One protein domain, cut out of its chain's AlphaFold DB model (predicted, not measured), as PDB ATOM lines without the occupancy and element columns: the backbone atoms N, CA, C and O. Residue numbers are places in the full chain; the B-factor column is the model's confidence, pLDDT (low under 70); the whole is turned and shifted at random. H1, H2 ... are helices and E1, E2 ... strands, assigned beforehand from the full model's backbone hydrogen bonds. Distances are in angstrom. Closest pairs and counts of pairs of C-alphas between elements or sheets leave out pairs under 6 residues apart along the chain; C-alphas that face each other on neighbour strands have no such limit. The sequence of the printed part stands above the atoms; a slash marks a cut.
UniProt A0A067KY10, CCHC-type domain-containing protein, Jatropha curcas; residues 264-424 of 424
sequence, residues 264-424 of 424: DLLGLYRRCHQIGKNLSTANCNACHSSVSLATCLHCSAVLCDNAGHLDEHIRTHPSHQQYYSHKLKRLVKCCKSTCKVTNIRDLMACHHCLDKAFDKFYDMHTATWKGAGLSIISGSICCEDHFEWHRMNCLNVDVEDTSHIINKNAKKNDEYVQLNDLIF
ATOM      1  N   ASP A 264     -15.265  50.684  -8.493       82.38
ATOM      2  CA  ASP A 264     -15.478  49.278  -8.843       82.38
ATOM      3  C   ASP A 264     -15.422  48.392  -7.590       82.38
ATOM      4  O   ASP A 264     -16.364  47.657  -7.304       82.38
ATOM      5  N   LEU A 265     -14.378  48.552  -6.767       82.88
ATOM      6  CA  LEU A 265     -14.200  47.844  -5.491       82.88
ATOM      7  C   LEU A 265     -15.299  48.208  -4.471       82.88
ATOM      8  O   LEU A 265     -15.812  47.334  -3.775       82.88
ATOM      9  N   LEU A 266     -15.749  49.468  -4.453       82.31
ATOM     10  CA  LEU A 266     -16.937  49.899  -3.700       82.31
ATOM     11  C   LEU A 266     -18.251  49.320  -4.272       82.31
ATOM     12  O   LEU A 266     -19.242  49.169  -3.555       82.31
ATOM     13  N   GLY A 267     -18.287  48.984  -5.563       84.56
ATOM     14  CA  GLY A 267     -19.341  48.168  -6.168       84.56
ATOM     15  C   GLY A 267     -19.322  46.733  -5.637       84.56
ATOM     16  O   GLY A 267     -20.361  46.233  -5.207       84.56
ATOM     17  N   LEU A 268     -18.145  46.098  -5.581       86.38
ATOM     18  CA  LEU A 268     -17.983  44.742  -5.040       86.38
ATOM     19  C   LEU A 268     -18.437  44.652  -3.581       86.38
ATOM     20  O   LEU A 268     -19.273  43.809  -3.271       86.38
ATOM     21  N   TYR A 269     -17.980  45.556  -2.708       86.62
ATOM     22  CA  TYR A 269     -18.393  45.559  -1.299       86.62
ATOM     23  C   TYR A 269     -19.911  45.693  -1.122       86.62
ATOM     24  O   TYR A 269     -20.486  45.009  -0.277       86.62
ATOM     25  N   ARG A 270     -20.587  46.508  -1.945       86.88
ATOM     26  CA  ARG A 270     -22.055  46.625  -1.908       86.88
ATOM     27  C   ARG A 270     -22.762  45.341  -2.355       86.88
ATOM     28  O   ARG A 270     -23.765  44.982  -1.742       86.88
ATOM     29  N   ARG A 271     -22.226  44.614  -3.347       87.31
ATOM     30  CA  ARG A 271     -22.739  43.283  -3.735       87.31
ATOM     31  C   ARG A 271     -22.518  42.249  -2.626       87.31
ATOM     32  O   ARG A 271     -23.467  41.580  -2.230       87.31
ATOM     33  N   CYS A 272     -21.314  42.184  -2.056       88.75
ATOM     34  CA  CYS A 272     -20.987  41.308  -0.925       88.75
ATOM     35  C   CYS A 272     -21.867  41.566   0.306       88.75
ATOM     36  O   CYS A 272     -22.343  40.620   0.918       88.75
ATOM     37  N   HIS A 273     -22.136  42.830   0.646       86.56
ATOM     38  CA  HIS A 273     -23.038  43.181   1.746       86.56
ATOM     39  C   HIS A 273     -24.487  42.733   1.490       86.56
ATOM     40  O   HIS A 273     -25.179  42.352   2.429       86.56
ATOM     41  N   GLN A 274     -24.955  42.741   0.237       86.88
ATOM     42  CA  GLN A 274     -26.297  42.255  -0.088       86.88
ATOM     43  C   GLN A 274     -26.389  40.721  -0.049       86.88
ATOM     44  O   GLN A 274     -27.383  40.208   0.453       86.88
ATOM     45  N   ILE A 275     -25.348  39.998  -0.488       86.44
ATOM     46  CA  ILE A 275     -25.226  38.540  -0.276       86.44
ATOM     47  C   ILE A 275     -25.203  38.230   1.229       86.44
ATOM     48  O   ILE A 275     -25.910  37.338   1.690       86.44
ATOM     49  N   GLY A 276     -24.472  39.038   2.005       83.50
ATOM     50  CA  GLY A 276     -24.305  38.892   3.451       83.50
ATOM     51  C   GLY A 276     -25.592  38.925   4.286       83.50
ATOM     52  O   GLY A 276     -25.580  38.479   5.431       83.50
ATOM     53  N   LYS A 277     -26.707  39.418   3.732       83.75
ATOM     54  CA  LYS A 277     -28.027  39.428   4.391       83.75
ATOM     55  C   LYS A 277     -28.781  38.103   4.265       83.75
ATOM     56  O   LYS A 277     -29.635  37.822   5.095       83.75
ATOM     57  N   ASN A 278     -28.453  37.295   3.256       77.50
ATOM     58  CA  ASN A 278     -29.177  36.069   2.907       77.50
ATOM     59  C   ASN A 278     -28.406  34.803   3.344       77.50
ATOM     60  O   ASN A 278     -28.593  33.728   2.781       77.50
ATOM     61  N   LEU A 279     -27.506  34.934   4.329       71.19
ATOM     62  CA  LEU A 279     -26.576  33.875   4.741       71.19
ATOM     63  C   LEU A 279     -27.275  32.600   5.238       71.19
ATOM     64  O   LEU A 279     -26.795  31.500   4.995       71.19
ATOM     65  N   SER A 280     -28.408  32.740   5.929       66.75
ATOM     66  CA  SER A 280     -29.148  31.632   6.552       66.75
ATOM     67  C   SER A 280     -29.886  30.718   5.566       66.75
ATOM     68  O   SER A 280     -30.464  29.723   5.990       66.75
ATOM     69  N   THR A 281     -29.870  31.037   4.268       75.25
ATOM     70  CA  THR A 281     -30.456  30.217   3.193       75.25
ATOM     71  C   THR A 281     -29.437  29.886   2.095       75.25
ATOM     72  O   THR A 281     -29.824  29.567   0.971       75.25
ATOM     73  N   ALA A 282     -28.139  30.045   2.371       84.12
ATOM     74  CA  ALA A 282     -27.075  29.760   1.417       84.12
ATOM     75  C   ALA A 282     -26.681  28.275   1.480       84.12
ATOM     76  O   ALA A 282     -26.041  27.835   2.431       84.12
ATOM     77  N   ASN A 283     -27.025  27.528   0.430       91.94
ATOM     78  CA  ASN A 283     -26.623  26.137   0.230       91.94
ATOM     79  C   ASN A 283     -25.879  26.015  -1.109       91.94
ATOM     80  O   ASN A 283     -26.177  26.747  -2.051       91.94
ATOM     81  N   CYS A 284     -24.945  25.071  -1.224       92.31
ATOM     82  CA  CYS A 284     -24.250  24.764  -2.474       92.31
ATOM     83  C   CYS A 284     -25.236  24.364  -3.589       92.31
ATOM     84  O   CYS A 284     -26.105  23.513  -3.387       92.31
ATOM     85  N   ASN A 285     -25.064  24.924  -4.788       90.50
ATOM     86  CA  ASN A 285     -25.921  24.653  -5.944       90.50
ATOM     87  C   ASN A 285     -25.819  23.204  -6.461       90.50
ATOM     88  O   ASN A 285     -26.734  22.759  -7.146       90.50
ATOM     89  N   ALA A 286     -24.724  22.490  -6.166       89.19
ATOM     90  CA  ALA A 286     -24.469  21.132  -6.657       89.19
ATOM     91  C   ALA A 286     -24.849  20.034  -5.645       89.19
ATOM     92  O   ALA A 286     -25.529  19.078  -6.003       89.19
ATOM     93  N   CYS A 287     -24.443  20.173  -4.376       90.19
ATOM     94  CA  CYS A 287     -24.645  19.150  -3.337       90.19
ATOM     95  C   CYS A 287     -25.470  19.616  -2.125       90.19
ATOM     96  O   CYS A 287     -25.544  18.912  -1.123       90.19
ATOM     97  N   HIS A 288     -26.037  20.825  -2.168       89.12
ATOM     98  CA  HIS A 288     -26.852  21.428  -1.104       89.12
ATOM     99  C   HIS A 288     -26.206  21.561   0.294       89.12
ATOM    100  O   HIS A 288     -26.891  21.988   1.222       89.12
ATOM    101  N   SER A 289     -24.896  21.311   0.436       87.38
ATOM    102  CA  SER A 289     -24.118  21.622   1.647       87.38
ATOM    103  C   SER A 289     -24.317  23.074   2.095       87.38
ATOM    104  O   SER A 289     -24.254  23.985   1.271       87.38
ATOM    105  N   SER A 290     -24.483  23.289   3.400       87.94
ATOM    106  CA  SER A 290     -24.458  24.603   4.062       87.94
ATOM    107  C   SER A 290     -23.076  24.970   4.637       87.94
ATOM    108  O   SER A 290     -22.921  26.023   5.253       87.94
ATOM    109  N   VAL A 291     -22.069  24.104   4.460       86.06
ATOM    110  CA  VAL A 291     -20.733  24.205   5.077       86.06
ATOM    111  C   VAL A 291     -19.656  24.497   4.030       86.06
ATOM    112  O   VAL A 291     -19.692  23.931   2.935       86.06
ATOM    113  N   SER A 292     -18.709  25.359   4.426       88.50
ATOM    114  CA  SER A 292     -17.599  25.941   3.654       88.50
ATOM    115  C   SER A 292     -18.025  26.430   2.274       88.50
ATOM    116  O   SER A 292     -18.001  25.680   1.298       88.50
ATOM    117  N   LEU A 293     -18.490  27.682   2.212       92.12
ATOM    118  CA  LEU A 293     -19.239  28.207   1.074       92.12
ATOM    119  C   LEU A 293     -18.641  29.494   0.513       92.12
ATOM    120  O   LEU A 293     -18.414  30.484   1.213       92.12
ATOM    121  N   ALA A 294     -18.544  29.519  -0.811       93.69
ATOM    122  CA  ALA A 294     -18.250  30.705  -1.592       93.69
ATOM    123  C   ALA A 294     -19.418  31.065  -2.519       93.69
ATOM    124  O   ALA A 294     -20.084  30.196  -3.082       93.69
ATOM    125  N   THR A 295     -19.630  32.361  -2.745       93.81
ATOM    126  CA  THR A 295     -20.497  32.860  -3.821       93.81
ATOM    127  C   THR A 295     -19.662  33.555  -4.884       93.81
ATOM    128  O   THR A 295     -18.967  34.535  -4.602       93.81
ATOM    129  N   CYS A 296     -19.752  33.075  -6.123       94.19
ATOM    130  CA  CYS A 296     -19.102  33.701  -7.270       94.19
ATOM    131  C   CYS A 296     -19.805  35.019  -7.630       94.19
ATOM    132  O   CYS A 296     -20.993  35.032  -7.944       94.19
ATOM    133  N   LEU A 297     -19.080  36.140  -7.657       91.69
ATOM    134  CA  LEU A 297     -19.658  37.464  -7.940       91.69
ATOM    135  C   LEU A 297     -19.922  37.732  -9.434       91.69
ATOM    136  O   LEU A 297     -20.270  38.857  -9.798       91.69
ATOM    137  N   HIS A 298     -19.752  36.736 -10.303       91.25
ATOM    138  CA  HIS A 298     -20.018  36.849 -11.740       91.25
ATOM    139  C   HIS A 298     -21.353  36.190 -12.108       91.25
ATOM    140  O   HIS A 298     -22.232  36.862 -12.638       91.25
ATOM    141  N   CYS A 299     -21.549  34.920 -11.738       91.62
ATOM    142  CA  CYS A 299     -22.793  34.175 -11.975       91.62
ATOM    143  C   CYS A 299     -23.738  34.095 -10.760       91.62
ATOM    144  O   CYS A 299     -24.844  33.584 -10.887       91.62
ATOM    145  N   SER A 300     -23.332  34.587  -9.583       90.38
ATOM    146  CA  SER A 300     -24.064  34.471  -8.303       90.38
ATOM    147  C   SER A 300     -24.283  33.038  -7.790       90.38
ATOM    148  O   SER A 300     -25.034  32.845  -6.838       90.38
ATOM    149  N   ALA A 301     -23.612  32.036  -8.371       91.88
ATOM    150  CA  ALA A 301     -23.673  30.653  -7.901       91.88
ATOM    151  C   ALA A 301     -23.045  30.498  -6.506       91.88
ATOM    152  O   ALA A 301     -21.996  31.091  -6.227       91.88
ATOM    153  N   VAL A 302     -23.676  29.680  -5.659       93.81
ATOM    154  CA  VAL A 302     -23.165  29.264  -4.346       93.81
ATOM    155  C   VAL A 302     -22.525  27.885  -4.491       93.81
ATOM    156  O   VAL A 302     -23.107  26.983  -5.092       93.81
ATOM    157  N   LEU A 303     -21.307  27.729  -3.985       93.38
ATOM    158  CA  LEU A 303     -20.432  26.580  -4.226       93.38
ATOM    159  C   LEU A 303     -19.718  26.216  -2.925       93.38
ATOM    160  O   LEU A 303     -19.376  27.120  -2.164       93.38
ATOM    161  N   CYS A 304     -19.473  24.928  -2.680       92.69
ATOM    162  CA  CYS A 304     -18.699  24.487  -1.521       92.69
ATOM    163  C   CYS A 304     -17.253  24.115  -1.868       92.69
ATOM    164  O   CYS A 304     -16.977  23.615  -2.961       92.69
ATOM    165  N   ASP A 305     -16.350  24.338  -0.912       90.44
ATOM    166  CA  ASP A 305     -14.928  23.996  -1.037       90.44
ATOM    167  C   ASP A 305     -14.647  22.541  -0.618       90.44
ATOM    168  O   ASP A 305     -13.893  21.835  -1.277       90.44
ATOM    169  N   ASN A 306     -15.343  22.032   0.408       85.75
ATOM    170  CA  ASN A 306     -15.130  20.683   0.971       85.75
ATOM    171  C   ASN A 306     -15.411  19.517   0.002       85.75
ATOM    172  O   ASN A 306     -14.992  18.396   0.267       85.75
ATOM    173  N   ALA A 307     -16.143  19.761  -1.088       85.88
ATOM    174  CA  ALA A 307     -16.341  18.803  -2.182       85.88
ATOM    175  C   ALA A 307     -15.777  19.334  -3.517       85.88
ATOM    176  O   ALA A 307     -16.144  18.854  -4.581       85.88
ATOM    177  N   GLY A 308     -14.948  20.382  -3.463       87.62
ATOM    178  CA  GLY A 308     -14.230  20.968  -4.594       87.62
ATOM    179  C   GLY A 308     -15.073  21.550  -5.735       87.62
ATOM    180  O   GLY A 308     -14.509  21.938  -6.754       87.62
ATOM    181  N   HIS A 309     -16.394  21.698  -5.585       91.12
ATOM    182  CA  HIS A 309     -17.239  22.398  -6.566       91.12
ATOM    183  C   HIS A 309     -16.795  23.859  -6.784       91.12
ATOM    184  O   HIS A 309     -16.985  24.425  -7.861       91.12
ATOM    185  N   LEU A 310     -16.199  24.492  -5.766       91.69
ATOM    186  CA  LEU A 310     -15.579  25.811  -5.885       91.69
ATOM    187  C   LEU A 310     -14.363  25.789  -6.828       91.69
ATOM    188  O   LEU A 310     -14.299  26.579  -7.771       91.69
ATOM    189  N   ASP A 311     -13.441  24.858  -6.596       89.50
ATOM    190  CA  ASP A 311     -12.237  24.598  -7.393       89.50
ATOM    191  C   ASP A 311     -12.577  24.204  -8.850       89.50
ATOM    192  O   ASP A 311     -12.068  24.797  -9.806       89.50
ATOM    193  N   GLU A 312     -13.551  23.309  -9.043       90.25
ATOM    194  CA  GLU A 312     -14.125  22.972 -10.352       90.25
ATOM    195  C   GLU A 312     -14.658  24.213 -11.082       90.25
ATOM    196  O   GLU A 312     -14.347  24.442 -12.256       90.25
ATOM    197  N   HIS A 313     -15.440  25.050 -10.395       91.81
ATOM    198  CA  HIS A 313     -16.002  26.261 -10.981       91.81
ATOM    199  C   HIS A 313     -14.911  27.267 -11.378       91.81
ATOM    200  O   HIS A 313     -14.988  27.877 -12.444       91.81
ATOM    201  N   ILE A 314     -13.871  27.407 -10.555       91.00
ATOM    202  CA  ILE A 314     -12.699  28.250 -10.825       91.00
ATOM    203  C   ILE A 314     -11.896  27.729 -12.024       91.00
ATOM    204  O   ILE A 314     -11.393  28.539 -12.809       91.00
ATOM    205  N   ARG A 315     -11.769  26.405 -12.202       88.62
ATOM    206  CA  ARG A 315     -11.143  25.802 -13.393       88.62
ATOM    207  C   ARG A 315     -11.975  26.031 -14.653       88.62
ATOM    208  O   ARG A 315     -11.441  26.506 -15.655       88.62
ATOM    209  N   THR A 316     -13.266  25.708 -14.600       89.88
ATOM    210  CA  THR A 316     -14.185  25.748 -15.753       89.88
ATOM    211  C   THR A 316     -14.516  27.168 -16.218       89.88
ATOM    212  O   THR A 316     -14.706  27.381 -17.414       89.88
ATOM    213  N   HIS A 317     -14.542  28.151 -15.312       90.00
ATOM    214  CA  HIS A 317     -14.910  29.537 -15.612       90.00
ATOM    215  C   HIS A 317     -13.745  30.510 -15.328       90.00
ATOM    216  O   HIS A 317     -13.786  31.257 -14.353       90.00
ATOM    217  N   PRO A 318     -12.700  30.583 -16.178       88.12
ATOM    218  CA  PRO A 318     -11.525  31.436 -15.938       88.12
ATOM    219  C   PRO A 318     -11.804  32.953 -15.945       88.12
ATOM    220  O   PRO A 318     -10.962  33.735 -15.505       88.12
ATOM    221  N   SER A 319     -12.974  33.380 -16.425       90.19
ATOM    222  CA  SER A 319     -13.481  34.754 -16.296       90.19
ATOM    223  C   SER A 319     -14.018  35.071 -14.894       90.19
ATOM    224  O   SER A 319     -14.143  36.240 -14.531       90.19
ATOM    225  N   HIS A 320     -14.344  34.056 -14.091       92.50
ATOM    226  CA  HIS A 320     -14.885  34.215 -12.750       92.50
ATOM    227  C   HIS A 320     -13.735  34.350 -11.749       92.50
ATOM    228  O   HIS A 320     -13.147  33.379 -11.292       92.50
ATOM    229  N   GLN A 321     -13.389  35.596 -11.433       89.94
ATOM    230  CA  GLN A 321     -12.199  35.912 -10.633       89.94
ATOM    231  C   GLN A 321     -12.508  36.283  -9.174       89.94
ATOM    232  O   GLN A 321     -11.625  36.237  -8.325       89.94
ATOM    233  N   GLN A 322     -13.751  36.666  -8.869       93.19
ATOM    234  CA  GLN A 322     -14.124  37.335  -7.617       93.19
ATOM    235  C   GLN A 322     -15.136  36.511  -6.824       93.19
ATOM    236  O   GLN A 322     -16.210  36.186  -7.336       93.19
ATOM    237  N   TYR A 323     -14.816  36.255  -5.555       93.94
ATOM    238  CA  TYR A 323     -15.577  35.369  -4.678       93.94
ATOM    239  C   TYR A 323     -15.863  36.029  -3.326       93.94
ATOM    240  O   TYR A 323     -15.017  36.711  -2.742       93.94
ATOM    241  N   TYR A 324     -17.081  35.832  -2.832       93.94
ATOM    242  CA  TYR A 324     -17.484  36.141  -1.464       93.94
ATOM    243  C   TYR A 324     -17.370  34.876  -0.617       93.94
ATOM    244  O   TYR A 324     -17.946  33.861  -0.995       93.94
ATOM    245  N   SER A 325     -16.659  34.941   0.506       92.69
ATOM    246  CA  SER A 325     -16.607  33.867   1.503       92.69
ATOM    247  C   SER A 325     -17.727  34.056   2.523       92.69
ATOM    248  O   SER A 325     -17.880  35.151   3.078       92.69
ATOM    249  N   HIS A 326     -18.486  32.991   2.796       90.19
ATOM    250  CA  HIS A 326     -19.511  32.992   3.843       90.19
ATOM    251  C   HIS A 326     -18.894  32.845   5.238       90.19
ATOM    252  O   HIS A 326     -19.343  33.530   6.157       90.19
ATOM    253  N   LYS A 327     -17.816  32.062   5.402       88.19
ATOM    254  CA  LYS A 327     -17.092  31.911   6.680       88.19
ATOM    255  C   LYS A 327     -16.432  33.210   7.154       88.19
ATOM    256  O   LYS A 327     -16.564  33.580   8.319       88.19
ATOM    257  N   LEU A 328     -15.819  33.970   6.241       87.62
ATOM    258  CA  LEU A 328     -15.243  35.298   6.521       87.62
ATOM    259  C   LEU A 328     -16.258  36.450   6.373       87.62
ATOM    260  O   LEU A 328     -15.937  37.598   6.691       87.62
ATOM    261  N   LYS A 329     -17.464  36.169   5.861       89.25
ATOM    262  CA  LYS A 329     -18.559  37.119   5.580       89.25
ATOM    263  C   LYS A 329     -18.166  38.314   4.694       89.25
ATOM    264  O   LYS A 329     -18.778  39.383   4.778       89.25
ATOM    265  N   ARG A 330     -17.161  38.161   3.819       90.19
ATOM    266  CA  ARG A 330     -16.579  39.255   3.011       90.19
ATOM    267  C   ARG A 330     -16.081  38.817   1.634       90.19
ATOM    268  O   ARG A 330     -15.929  37.637   1.340       90.19
ATOM    269  N   LEU A 331     -15.754  39.813   0.810       92.12
ATOM    270  CA  LEU A 331     -14.960  39.637  -0.407       92.12
ATOM    271  C   LEU A 331     -13.591  39.019  -0.073       92.12
ATOM    272  O   LEU A 331     -12.861  39.547   0.776       92.12
ATOM    273  N   VAL A 332     -13.228  37.954  -0.787       92.75
ATOM    274  CA  VAL A 332     -11.861  37.424  -0.812       92.75
ATOM    275  C   VAL A 332     -11.011  38.366  -1.670       92.75
ATOM    276  O   VAL A 332     -11.292  38.601  -2.844       92.75
ATOM    277  N   LYS A 333     -10.021  39.002  -1.039       92.88
ATOM    278  CA  LYS A 333      -9.120  40.010  -1.622       92.88
ATOM    279  C   LYS A 333      -7.861  40.130  -0.775       92.88
ATOM    280  O   LYS A 333      -7.896  39.793   0.408       92.88
ATOM    281  N   CYS A 334      -6.818  40.744  -1.332       91.75
ATOM    282  CA  CYS A 334      -5.633  41.140  -0.570       91.75
ATOM    283  C   CYS A 334      -6.004  42.004   0.654       91.75
ATOM    284  O   CYS A 334      -6.837  42.907   0.552       91.75
ATOM    285  N   CYS A 335      -5.343  41.756   1.784       87.06
ATOM    286  CA  CYS A 335      -5.523  42.373   3.094       87.06
ATOM    287  C   CYS A 335      -5.634  43.907   3.093       87.06
ATOM    288  O   CYS A 335      -6.524  44.462   3.744       87.06
ATOM    289  N   LYS A 336      -4.779  44.621   2.345       85.62
ATOM    290  CA  LYS A 336      -4.786  46.092   2.330       85.62
ATOM    291  C   LYS A 336      -6.086  46.608   1.702       85.62
ATOM    292  O   LYS A 336      -6.416  46.292   0.555       85.62
ATOM    293  N   SER A 337      -6.818  47.449   2.432       79.88
ATOM    294  CA  SER A 337      -8.134  47.975   2.025       79.88
ATOM    295  C   SER A 337      -8.106  48.768   0.711       79.88
ATOM    296  O   SER A 337      -9.073  48.727  -0.048       79.88
ATOM    297  N   THR A 338      -6.984  49.433   0.419       79.88
ATOM    298  CA  THR A 338      -6.714  50.181  -0.819       79.88
ATOM    299  C   THR A 338      -6.252  49.312  -1.993       79.88
ATOM    300  O   THR A 338      -6.292  49.776  -3.132       79.88
ATOM    301  N   CYS A 339      -5.828  48.064  -1.757       86.00
ATOM    302  CA  CYS A 339      -5.385  47.167  -2.822       86.00
ATOM    303  C   CYS A 339      -6.574  46.702  -3.680       86.00
ATOM    304  O   CYS A 339      -7.587  46.225  -3.152       86.00
ATOM    305  N   LYS A 340      -6.420  46.818  -5.006       87.06
ATOM    306  CA  LYS A 340      -7.428  46.434  -6.007       87.06
ATOM    307  C   LYS A 340      -7.433  44.939  -6.357       87.06
ATOM    308  O   LYS A 340      -8.385  44.494  -6.995       87.06
ATOM    309  N   VAL A 341      -6.414  44.173  -5.956       90.25
ATOM    310  CA  VAL A 341      -6.321  42.742  -6.287       90.25
ATOM    311  C   VAL A 341      -7.426  41.969  -5.566       90.25
ATOM    312  O   VAL A 341      -7.488  41.910  -4.332       90.25
ATOM    313  N   THR A 342      -8.329  41.434  -6.383       90.44
ATOM    314  CA  THR A 342      -9.554  40.703  -6.013       90.44
ATOM    315  C   THR A 342      -9.726  39.417  -6.825       90.44
ATOM    316  O   THR A 342     -10.699  38.700  -6.612       90.44
ATOM    317  N   ASN A 343      -8.801  39.134  -7.750       90.31
ATOM    318  CA  ASN A 343      -8.747  37.888  -8.497       90.31
ATOM    319  C   ASN A 343      -8.138  36.803  -7.610       90.31
ATOM    320  O   ASN A 343      -6.986  36.920  -7.203       90.31
ATOM    321  N   ILE A 344      -8.903  35.751  -7.334       89.69
ATOM    322  CA  ILE A 344      -8.501  34.641  -6.463       89.69
ATOM    323  C   ILE A 344      -7.197  33.947  -6.904       89.69
ATOM    324  O   ILE A 344      -6.445  33.483  -6.053       89.69
ATOM    325  N   ARG A 345      -6.882  33.937  -8.209       88.62
ATOM    326  CA  ARG A 345      -5.648  33.339  -8.760       88.62
ATOM    327  C   ARG A 345      -4.382  34.152  -8.460       88.62
ATOM    328  O   ARG A 345      -3.290  33.593  -8.463       88.62
ATOM    329  N   ASP A 346      -4.543  35.438  -8.154       90.38
ATOM    330  CA  ASP A 346      -3.454  36.378  -7.851       90.38
ATOM    331  C   ASP A 346      -3.281  36.562  -6.328       90.38
ATOM    332  O   ASP A 346      -2.639  37.511  -5.869       90.38
ATOM    333  N   LEU A 347      -3.909  35.688  -5.529       91.12
ATOM    334  CA  LEU A 347      -3.864  35.716  -4.072       91.12
ATOM    335  C   LEU A 347      -3.065  34.541  -3.499       91.12
ATOM    336  O   LEU A 347      -3.129  33.399  -3.962       91.12
ATOM    337  N   MET A 348      -2.333  34.855  -2.438       89.75
ATOM    338  CA  MET A 348      -1.611  33.928  -1.577       89.75
ATOM    339  C   MET A 348      -2.142  34.034  -0.148       89.75
ATOM    340  O   MET A 348      -2.633  35.091   0.255       89.75
ATOM    341  N   ALA A 349      -2.022  32.956   0.617       89.56
ATOM    342  CA  ALA A 349      -2.330  32.899   2.037       89.56
ATOM    343  C   ALA A 349      -1.121  32.360   2.814       89.56
ATOM    344  O   ALA A 349      -0.523  31.352   2.447       89.56
ATOM    345  N   CYS A 350      -0.745  33.037   3.900       87.31
ATOM    346  CA  CYS A 350       0.338  32.577   4.769       87.31
ATOM    347  C   CYS A 350      -0.172  31.523   5.760       87.31
ATOM    348  O   CYS A 350      -0.742  31.894   6.789       87.31
ATOM    349  N   HIS A 351       0.071  30.237   5.476       84.44
ATOM    350  CA  HIS A 351      -0.334  29.113   6.339       84.44
ATOM    351  C   HIS A 351       0.088  29.314   7.798       84.44
ATOM    352  O   HIS A 351      -0.778  29.335   8.659       84.44
ATOM    353  N   HIS A 352       1.348  29.677   8.073       85.19
ATOM    354  CA  HIS A 352       1.816  29.930   9.446       85.19
ATOM    355  C   HIS A 352       0.989  30.991  10.209       85.19
ATOM    356  O   HIS A 352       0.850  30.926  11.431       85.19
ATOM    357  N   CYS A 353       0.424  31.981   9.511       86.50
ATOM    358  CA  CYS A 353      -0.459  32.980  10.118       86.50
ATOM    359  C   CYS A 353      -1.938  32.557  10.160       86.50
ATOM    360  O   CYS A 353      -2.677  33.105  10.977       86.50
ATOM    361  N   LEU A 354      -2.353  31.582   9.347       87.12
ATOM    362  CA  LEU A 354      -3.630  30.883   9.491       87.12
ATOM    363  C   LEU A 354      -3.599  29.925  10.694       87.12
ATOM    364  O   LEU A 354      -4.483  30.007  11.541       87.12
ATOM    365  N   ASP A 355      -2.545  29.116  10.839       86.69
ATOM    366  CA  ASP A 355      -2.328  28.197  11.969       86.69
ATOM    367  C   ASP A 355      -2.317  28.973  13.296       86.69
ATOM    368  O   ASP A 355      -3.098  28.722  14.212       86.69
ATOM    369  N   LYS A 356      -1.523  30.048  13.351       87.62
ATOM    370  CA  LYS A 356      -1.453  30.960  14.502       87.62
ATOM    371  C   LYS A 356      -2.764  31.715  14.769       87.62
ATOM    372  O   LYS A 356      -2.970  32.205  15.884       87.62
ATOM    373  N   ALA A 357      -3.644  31.845  13.772       87.50
ATOM    374  CA  ALA A 357      -5.000  32.343  13.984       87.50
ATOM    375  C   ALA A 357      -5.902  31.252  14.581       87.50
ATOM    376  O   ALA A 357      -6.662  31.552  15.501       87.50
ATOM    377  N   PHE A 358      -5.793  30.010  14.102       87.38
ATOM    378  CA  PHE A 358      -6.510  28.844  14.618       87.38
ATOM    379  C   PHE A 358      -6.201  28.621  16.103       87.38
ATOM    380  O   PHE A 358      -7.089  28.813  16.932       87.38
ATOM    381  N   ASP A 359      -4.934  28.382  16.455       88.12
ATOM    382  CA  ASP A 359      -4.484  28.054  17.821       88.12
ATOM    383  C   ASP A 359      -4.935  29.058  18.897       88.12
ATOM    384  O   ASP A 359      -5.135  28.701  20.057       88.12
ATOM    385  N   LYS A 360      -5.063  30.342  18.531       90.31
ATOM    386  CA  LYS A 360      -5.354  31.434  19.474       90.31
ATOM    387  C   LYS A 360      -6.796  31.953  19.417       90.31
ATOM    388  O   LYS A 360      -7.278  32.521  20.404       90.31
ATOM    389  N   PHE A 361      -7.486  31.814  18.284       89.19
ATOM    390  CA  PHE A 361      -8.777  32.472  18.049       89.19
ATOM    391  C   PHE A 361      -9.898  31.555  17.551       89.19
ATOM    392  O   PHE A 361     -11.041  32.019  17.503       89.19
ATOM    393  N   TYR A 362      -9.618  30.289  17.247       90.19
ATOM    394  CA  TYR A 362     -10.651  29.264  17.143       90.19
ATOM    395  C   TYR A 362     -10.969  28.711  18.539       90.19
ATOM    396  O   TYR A 362     -10.071  28.450  19.338       90.19
ATOM    397  N   ASP A 363     -12.250  28.568  18.862       87.56
ATOM    398  CA  ASP A 363     -12.707  27.876  20.064       87.56
ATOM    399  C   ASP A 363     -13.212  26.482  19.688       87.56
ATOM    400  O   ASP A 363     -14.305  26.319  19.141       87.56
ATOM    401  N   MET A 364     -12.414  25.469  20.022       86.62
ATOM    402  CA  MET A 364     -12.715  24.062  19.767       86.62
ATOM    403  C   MET A 364     -13.937  23.551  20.554       86.62
ATOM    404  O   MET A 364     -14.559  22.583  20.125       86.62
ATOM    405  N   HIS A 365     -14.324  24.185  21.671       79.44
ATOM    406  CA  HIS A 365     -15.491  23.756  22.454       79.44
ATOM    407  C   HIS A 365     -16.823  24.203  21.843       79.44
ATOM    408  O   HIS A 365     -17.834  23.527  22.032       79.44
ATOM    409  N   THR A 366     -16.837  25.325  21.118       85.25
ATOM    410  CA  THR A 366     -18.028  25.826  20.408       85.25
ATOM    411  C   THR A 366     -17.961  25.635  18.892       85.25
ATOM    412  O   THR A 366     -18.964  25.851  18.218       85.25
ATOM    413  N   ALA A 367     -16.803  25.233  18.356       84.62
ATOM    414  CA  ALA A 367     -16.478  25.230  16.928       84.62
ATOM    415  C   ALA A 367     -16.651  26.617  16.264       84.62
ATOM    416  O   ALA A 367     -17.080  26.727  15.113       84.62
ATOM    417  N   THR A 368     -16.333  27.700  16.989       83.62
ATOM    418  CA  THR A 368     -16.506  29.082  16.501       83.62
ATOM    419  C   THR A 368     -15.210  29.883  16.429       83.62
ATOM    420  O   THR A 368     -14.238  29.634  17.139       83.62
ATOM    421  N   TRP A 369     -15.208  30.896  15.562       85.06
ATOM    422  CA  TRP A 369     -14.114  31.854  15.429       85.06
ATOM    423  C   TRP A 369     -14.394  33.138  16.204       85.06
ATOM    424  O   TRP A 369     -15.384  33.828  15.953       85.06
ATOM    425  N   LYS A 370     -13.457  33.534  17.068       86.94
ATOM    426  CA  LYS A 370     -13.429  34.882  17.649       86.94
ATOM    427  C   LYS A 370     -13.175  35.895  16.525       86.94
ATOM    428  O   LYS A 370     -12.336  35.662  15.655       86.94
ATOM    429  N   GLY A 371     -13.841  37.054  16.550       80.69
ATOM    430  CA  GLY A 371     -13.776  38.044  15.456       80.69
ATOM    431  C   GLY A 371     -12.363  38.559  15.123       80.69
ATOM    432  O   GLY A 371     -12.075  38.903  13.973       80.69
ATOM    433  N   ALA A 372     -11.449  38.538  16.098       82.44
ATOM    434  CA  ALA A 372     -10.029  38.812  15.878       82.44
ATOM    435  C   ALA A 372      -9.345  37.749  14.990       82.44
ATOM    436  O   ALA A 372      -8.552  38.110  14.126       82.44
ATOM    437  N   GLY A 373      -9.699  36.465  15.119       83.69
ATOM    438  CA  GLY A 373      -9.184  35.382  14.271       83.69
ATOM    439  C   GLY A 373      -9.604  35.530  12.811       83.69
ATOM    440  O   GLY A 373      -8.750  35.532  11.928       83.69
ATOM    441  N   LEU A 374     -10.896  35.784  12.562       83.94
ATOM    442  CA  LEU A 374     -11.404  36.108  11.217       83.94
ATOM    443  C   LEU A 374     -10.679  37.321  10.616       83.94
ATOM    444  O   LEU A 374     -10.360  37.338   9.427       83.94
ATOM    445  N   SER A 375     -10.375  38.324  11.446       84.50
ATOM    446  CA  SER A 375      -9.606  39.498  11.024       84.50
ATOM    447  C   SER A 375      -8.180  39.122  10.606       84.50
ATOM    448  O   SER A 375      -7.742  39.578   9.549       84.50
ATOM    449  N   ILE A 376      -7.496  38.256  11.368       86.00
ATOM    450  CA  ILE A 376      -6.134  37.778  11.071       86.00
ATOM    451  C   ILE A 376      -6.108  36.922   9.805       86.00
ATOM    452  O   ILE A 376      -5.340  37.262   8.912       86.00
ATOM    453  N   ILE A 377      -6.992  35.925   9.651       86.75
ATOM    454  CA  ILE A 377      -7.125  35.138   8.405       86.75
ATOM    455  C   ILE A 377      -7.255  36.078   7.201       86.75
ATOM    456  O   ILE A 377      -6.537  35.982   6.209       86.75
ATOM    457  N   SER A 378      -8.136  37.071   7.325       85.25
ATOM    458  CA  SER A 378      -8.395  38.052   6.274       85.25
ATOM    459  C   SER A 378      -7.257  39.063   6.030       85.25
ATOM    460  O   SER A 378      -7.312  39.830   5.059       85.25
ATOM    461  N   GLY A 379      -6.269  39.085   6.931       85.69
ATOM    462  CA  GLY A 379      -5.006  39.812   6.852       85.69
ATOM    463  C   GLY A 379      -3.851  38.966   6.300       85.69
ATOM    464  O   GLY A 379      -2.951  39.522   5.677       85.69
ATOM    465  N   SER A 380      -3.908  37.639   6.465       87.06
ATOM    466  CA  SER A 380      -2.959  36.658   5.917       87.06
ATOM    467  C   SER A 380      -3.125  36.420   4.413       87.06
ATOM    468  O   SER A 380      -2.226  35.854   3.793       87.06
ATOM    469  N   ILE A 381      -4.251  36.848   3.829       89.88
ATOM    470  CA  ILE A 381      -4.521  36.809   2.384       89.88
ATOM    471  C   ILE A 381      -3.912  38.049   1.713       89.88
ATOM    472  O   ILE A 381      -4.366  39.173   1.938       89.88
ATOM    473  N   CYS A 382      -2.930  37.867   0.832       90.00
ATOM    474  CA  CYS A 382      -2.197  38.936   0.144       90.00
ATOM    475  C   CYS A 382      -2.165  38.732  -1.378       90.00
ATOM    476  O   CYS A 382      -2.355  37.625  -1.858       90.00
ATOM    477  N   CYS A 383      -1.894  39.798  -2.135       90.88
ATOM    478  CA  CYS A 383      -1.366  39.695  -3.503       90.88
ATOM    479  C   CYS A 383       0.169  39.724  -3.470       90.88
ATOM    480  O   CYS A 383       0.726  40.040  -2.422       90.88
ATOM    481  N   GLU A 384       0.834  39.450  -4.590       88.56
ATOM    482  CA  GLU A 384       2.292  39.252  -4.697       88.56
ATOM    483  C   GLU A 384       3.139  40.317  -3.973       88.56
ATOM    484  O   GLU A 384       3.713  40.020  -2.923       88.56
ATOM    485  N   ASP A 385       3.079  41.582  -4.396       86.94
ATOM    486  CA  ASP A 385       3.789  42.729  -3.792       86.94
ATOM    487  C   ASP A 385       3.409  43.027  -2.321       86.94
ATOM    488  O   ASP A 385       4.088  43.772  -1.608       86.94
ATOM    489  N   HIS A 386       2.330  42.431  -1.807       87.94
ATOM    490  CA  HIS A 386       1.947  42.510  -0.393       87.94
ATOM    491  C   HIS A 386       2.281  41.252   0.404       87.94
ATOM    492  O   HIS A 386       2.430  41.334   1.626       87.94
ATOM    493  N   PHE A 387       2.432  40.115  -0.268       86.94
ATOM    494  CA  PHE A 387       2.950  38.896   0.318       86.94
ATOM    495  C   PHE A 387       4.454  39.039   0.528       86.94
ATOM    496  O   PHE A 387       4.895  38.763   1.629       86.94
ATOM    497  N   GLU A 388       5.210  39.602  -0.424       83.81
ATOM    498  CA  GLU A 388       6.626  39.993  -0.259       83.81
ATOM    499  C   GLU A 388       6.893  40.760   1.042       83.81
ATOM    500  O   GLU A 388       7.687  40.320   1.873       83.81
ATOM    501  N   TRP A 389       6.167  41.859   1.275       83.75
ATOM    502  CA  TRP A 389       6.293  42.619   2.522       83.75
ATOM    503  C   TRP A 389       5.923  41.780   3.754       83.75
ATOM    504  O   TRP A 389       6.554  41.914   4.802       83.75
ATOM    505  N   HIS A 390       4.930  40.893   3.639       84.31
ATOM    506  CA  HIS A 390       4.591  39.952   4.703       84.31
ATOM    507  C   HIS A 390       5.706  38.920   4.949       84.31
ATOM    508  O   HIS A 390       5.961  38.621   6.112       84.31
ATOM    509  N   ARG A 391       6.425  38.440   3.917       82.88
ATOM    510  CA  ARG A 391       7.532  37.477   4.080       82.88
ATOM    511  C   ARG A 391       8.623  38.050   4.975       82.88
ATOM    512  O   ARG A 391       8.993  37.435   5.965       82.88
ATOM    513  N   MET A 392       9.030  39.290   4.696       80.62
ATOM    514  CA  MET A 392      10.051  40.021   5.463       80.62
ATOM    515  C   MET A 392       9.650  40.323   6.922       80.62
ATOM    516  O   MET A 392      10.482  40.791   7.695       80.62
ATOM    517  N   ASN A 393       8.385  40.102   7.300       81.19
ATOM    518  CA  ASN A 393       7.832  40.380   8.632       81.19
ATOM    519  C   ASN A 393       7.188  39.137   9.288       81.19
ATOM    520  O   ASN A 393       6.563  39.253  10.344       81.19
ATOM    521  N   CYS A 394       7.314  37.955   8.678       82.06
ATOM    522  CA  CYS A 394       6.762  36.697   9.170       82.06
ATOM    523  C   CYS A 394       7.905  35.703   9.411       82.06
ATOM    524  O   CYS A 394       8.836  35.610   8.621       82.06
ATOM    525  N   LEU A 395       7.858  34.968  10.522       69.44
ATOM    526  CA  LEU A 395       9.019  34.228  11.041       69.44
ATOM    527  C   LEU A 395       9.293  32.879  10.348       69.44
ATOM    528  O   LEU A 395      10.198  32.170  10.778       69.44
ATOM    529  N   ASN A 396       8.499  32.480   9.348       63.53
ATOM    530  CA  ASN A 396       8.584  31.145   8.750       63.53
ATOM    531  C   ASN A 396       7.986  31.132   7.323       63.53
ATOM    532  O   ASN A 396       6.769  31.022   7.173       63.53
ATOM    533  N   VAL A 397       8.810  31.353   6.285       54.59
ATOM    534  CA  VAL A 397       8.331  31.668   4.912       54.59
ATOM    535  C   VAL A 397       9.213  31.069   3.798       54.59
ATOM    536  O   VAL A 397       9.394  31.672   2.744       54.59
ATOM    537  N   ASP A 398       9.735  29.862   4.015       51.75
ATOM    538  CA  ASP A 398      10.641  29.150   3.088       51.75
ATOM    539  C   ASP A 398       9.916  28.247   2.058       51.75
ATOM    540  O   ASP A 398      10.505  27.328   1.488       51.75
ATOM    541  N   VAL A 399       8.620  28.475   1.806       56.59
ATOM    542  CA  VAL A 399       7.841  27.696   0.822       56.59
ATOM    543  C   VAL A 399       6.978  28.620  -0.040       56.59
ATOM    544  O   VAL A 399       5.892  29.040   0.358       56.59
ATOM    545  N   GLU A 400       7.472  28.954  -1.234       55.28
ATOM    546  CA  GLU A 400       6.775  29.852  -2.165       55.28
ATOM    547  C   GLU A 400       5.578  29.158  -2.841       55.28
ATOM    548  O   GLU A 400       4.454  29.660  -2.780       55.28
ATOM    549  N   ASP A 401       5.790  27.971  -3.419       58.69
ATOM    550  CA  ASP A 401       4.797  27.261  -4.247       58.69
ATOM    551  C   ASP A 401       3.502  26.878  -3.508       58.69
ATOM    552  O   ASP A 401       2.430  26.845  -4.115       58.69
ATOM    553  N   THR A 402       3.561  26.604  -2.199       63.88
ATOM    554  CA  THR A 402       2.375  26.215  -1.408       63.88
ATOM    555  C   THR A 402       1.547  27.406  -0.930       63.88
ATOM    556  O   THR A 402       0.465  27.209  -0.379       63.88
ATOM    557  N   SER A 403       2.025  28.639  -1.120       76.19
ATOM    558  CA  SER A 403       1.366  29.840  -0.594       76.19
ATOM    559  C   SER A 403       0.184  30.326  -1.442       76.19
ATOM    560  O   SER A 403      -0.661  31.065  -0.936       76.19
ATOM    561  N   HIS A 404       0.072  29.925  -2.713       83.38
ATOM    562  CA  HIS A 404      -1.057  30.300  -3.572       83.38
ATOM    563  C   HIS A 404      -2.364  29.611  -3.159       83.38
ATOM    564  O   HIS A 404      -2.400  28.400  -2.969       83.38
ATOM    565  N   ILE A 405      -3.468  30.373  -3.114       84.12
ATOM    566  CA  ILE A 405      -4.810  29.836  -2.797       84.12
ATOM    567  C   ILE A 405      -5.301  28.866  -3.888       84.12
ATOM    568  O   ILE A 405      -6.094  27.972  -3.617       84.12
ATOM    569  N   ILE A 406      -4.817  29.025  -5.123       82.00
ATOM    570  CA  ILE A 406      -5.046  28.095  -6.234       82.00
ATOM    571  C   ILE A 406      -3.681  27.655  -6.754       82.00
ATOM    572  O   ILE A 406      -2.905  28.477  -7.245       82.00
ATOM    573  N   ASN A 407      -3.395  26.357  -6.675       70.88
ATOM    574  CA  ASN A 407      -2.123  25.803  -7.121       70.88
ATOM    575  C   ASN A 407      -1.977  25.921  -8.653       70.88
ATOM    576  O   ASN A 407      -2.610  25.188  -9.414       70.88
ATOM    577  N   LYS A 408      -1.096  26.828  -9.100       64.31
ATOM    578  CA  LYS A 408      -0.758  27.063 -10.519       64.31
ATOM    579  C   LYS A 408      -0.215  25.807 -11.226       64.31
ATOM    580  O   LYS A 408      -0.358  25.685 -12.438       64.31
ATOM    581  N   ASN A 409       0.383  24.886 -10.466       54.97
ATOM    582  CA  ASN A 409       1.084  23.690 -10.938       54.97
ATOM    583  C   ASN A 409       0.265  22.393 -10.770       54.97
ATOM    584  O   ASN A 409       0.799  21.299 -10.975       54.97
ATOM    585  N   ALA A 410      -1.027  22.487 -10.424       56.25
ATOM    586  CA  ALA A 410      -1.929  21.340 -10.372       56.25
ATOM    587  C   ALA A 410      -2.072  20.691 -11.764       56.25
ATOM    588  O   ALA A 410      -2.756  21.199 -12.655       56.25
ATOM    589  N   LYS A 411      -1.394  19.553 -11.960       47.22
ATOM    590  CA  LYS A 411      -1.555  18.706 -13.150       47.22
ATOM    591  C   LYS A 411      -2.988  18.168 -13.215       47.22
ATOM    592  O   LYS A 411      -3.653  18.050 -12.191       47.22
ATOM    593  N   LYS A 412      -3.439  17.808 -14.422       48.03
ATOM    594  CA  LYS A 412      -4.747  17.180 -14.682       48.03
ATOM    595  C   LYS A 412      -4.816  15.742 -14.135       48.03
ATOM    596  O   LYS A 412      -4.833  14.791 -14.911       48.03
ATOM    597  N   ASN A 413      -4.832  15.607 -12.818       45.59
ATOM    598  CA  ASN A 413      -5.275  14.407 -12.124       45.59
ATOM    599  C   ASN A 413      -6.655  14.749 -11.546       45.59
ATOM    600  O   ASN A 413      -6.802  15.810 -10.944       45.59
ATOM    601  N   ASP A 414      -7.662  13.902 -11.760       50.66
ATOM    602  CA  ASP A 414      -9.082  14.263 -11.588       50.66
ATOM    603  C   ASP A 414      -9.586  14.300 -10.124       50.66
ATOM    604  O   ASP A 414     -10.779  14.152  -9.859       50.66
ATOM    605  N   GLU A 415      -8.690  14.516  -9.158       60.66
ATOM    606  CA  GLU A 415      -9.046  14.719  -7.753       60.66
ATOM    607  C   GLU A 415      -9.336  16.203  -7.492       60.66
ATOM    608  O   GLU A 415      -8.489  17.078  -7.677       60.66
ATOM    609  N   TYR A 416     -10.567  16.489  -7.071       63.78
ATOM    610  CA  TYR A 416     -11.015  17.831  -6.715       63.78
ATOM    611  C   TYR A 416     -10.305  18.303  -5.440       63.78
ATOM    612  O   TYR A 416     -10.341  17.613  -4.421       63.78
ATOM    613  N   VAL A 417      -9.684  19.484  -5.474       75.38
ATOM    614  CA  VAL A 417      -8.855  19.976  -4.368       75.38
ATOM    615  C   VAL A 417      -9.644  20.995  -3.551       75.38
ATOM    616  O   VAL A 417     -10.033  22.042  -4.064       75.38
ATOM    617  N   GLN A 418      -9.853  20.704  -2.266       83.81
ATOM    618  CA  GLN A 418     -10.311  21.694  -1.290       83.81
ATOM    619  C   GLN A 418      -9.256  22.807  -1.198       83.81
ATOM    620  O   GLN A 418      -8.099  22.532  -0.878       83.81
ATOM    621  N   LEU A 419      -9.629  24.050  -1.505       82.38
ATOM    622  CA  LEU A 419      -8.677  25.152  -1.635       82.38
ATOM    623  C   LEU A 419      -8.144  25.604  -0.274       82.38
ATOM    624  O   LEU A 419      -6.930  25.681  -0.086       82.38
ATOM    625  N   ASN A 420      -9.038  25.938   0.665       83.06
ATOM    626  CA  ASN A 420      -8.682  26.296   2.038       83.06
ATOM    627  C   ASN A 420      -9.929  26.407   2.943       83.06
ATOM    628  O   ASN A 420     -10.632  27.423   2.903       83.06
ATOM    629  N   ASP A 421     -10.143  25.434   3.842       82.62
ATOM    630  CA  ASP A 421     -11.251  25.480   4.816       82.62
ATOM    631  C   ASP A 421     -11.262  26.788   5.623       82.62
ATOM    632  O   ASP A 421     -12.321  27.358   5.861       82.62
ATOM    633  N   LEU A 422     -10.106  27.321   6.028       83.88
ATOM    634  CA  LEU A 422     -10.036  28.511   6.881       83.88
ATOM    635  C   LEU A 422     -10.516  29.784   6.154       83.88
ATOM    636  O   LEU A 422     -10.831  30.780   6.809       83.88
ATOM    637  N   ILE A 423     -10.614  29.758   4.817       84.94
ATOM    638  CA  ILE A 423     -11.010  30.899   3.981       84.94
ATOM    639  C   ILE A 423     -12.482  30.838   3.543       84.94
ATOM    640  O   ILE A 423     -13.068  31.911   3.366       84.94
ATOM    641  N   PHE A 424     -13.104  29.664   3.383       87.75
ATOM    642  CA  PHE A 424     -14.424  29.506   2.735       87.75
ATOM    643  C   PHE A 424     -15.526  28.966   3.652       87.75
ATOM    644  O   PHE A 424     -15.274  27.988   4.386       87.75
TER     645      PHE A 424
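AT A GLANCE: This is residues 264 to 424 of the 424 residues of the protein "CCHC-type domain-containing protein" of Jatropha curcas (UniProt A0A067KY10). Two small lobes sit side by side, joined by long loops. One lobe is a three-stranded sheet, E2 E1 E3, with H2 standing up from it and H1 grazing it beside E3; the other is a helical hairpin of H3 and H4 that leads into the short strand pair E4 and E5, with H5 packed on that pair. The last stretch, residues 392 to 424, has no named element and runs back from H5 past E4, swings out in a loop and ends between the lobes, while residues 363 to 368 of the turn between H3 and H4 stick out. The printed part has 161 residues, with five named helices and five named strands in the order H1 E1 E2 H2 E3 E4 H3 H4 E5 H5; both sheets are antiparallel, and the class is mixed, helices and strands, though under half of the residues are in named elements. The whole is compact, with a radius of gyration of the C-alphas of 15.2 A, and rounded, spanning 40 by 39 by 34 A.

HOW THE PARTS SIT: From H1, residues 264 to 275, a long link leads to E1, residues 293 to 296. A tight link follows to E2, residues 302 to 304, and the two strands form a hairpin, antiparallel at 138 degrees, with N 294 and O 303 2.9 A apart, within hydrogen-bond range. H2, residues 309 to 316, is on the sheet at a height of 9.8 A, over E2 and only just over E1, with 3 of its C-alphas there. It only just stands up from the sheet, rising 41 degrees; its closest C-alphas to E2 are those of Leu 310 and Leu 303, 5.2 A apart. E3, residues 323 to 325, is antiparallel to E1 at 156 degrees, with N 295 and O 324 2.9 A apart. E2, H2 and E3 form a split strand-helix-strand unit, two strands running the same way with E1 between them, and its crossover is right-handed. H1 only grazes this sheet with residues 268 to 275; the closest C-alphas of H1 and E3 are those of Cys 272 and Tyr 324, 6.3 A apart. E3 is apart from E4, residues 347 to 349. H3, residues 351 to 361, and H4, residues 371 to 380, touch as a helical hairpin, opposite ways at a shallow tilt of 6 degrees; their closest C-alphas are those of Phe 361 and Gly 373, 4.8 A apart. E5, residues 381 to 383, is antiparallel to E4 at 141 degrees, with N 348 and O 382 2.8 A apart. The closest C-alphas of E4 and H5, residues 384 to 391, are those of Met 348 and Phe 387, 7.0 A apart. Every O i to N i+4 pair is within hydrogen-bond range in H1, H2 and H4; H3 has 6 of 7 and H5 has 3 of 4.

IN THESE COORDINATES: H1 begins at C-alpha 264, (-15.478, 49.278, -8.843), and is 16.8 A long. E1 measures 10.0 A, E2 7.1 A, H2 10.2 A and E3 6.4 A. E4 measures 6.9 A; H3, 14.8 A long, begins at C-alpha 351, (-0.334, 29.113, 6.339). H4 measures 14.5 A and E5 7.3 A. H5, 10.4 A long, ends at C-alpha 391, (7.532, 37.477, 4.080).

THE WHOLE: The two C-alphas farthest apart are those of His 288 and Met 392, 41.8 A. The printed part has no cut and ends at residue 424, the chain's last residue. The links from H1 to E1 and from E3 to E4 are long; in the latter, residues 330 to 331 pair antiparallel with residues 324 to 325 of E3. The mean pLDDT of the printed part is 83.8, and residue 280 and residues 395 to 402 and 408 to 416 are under 70.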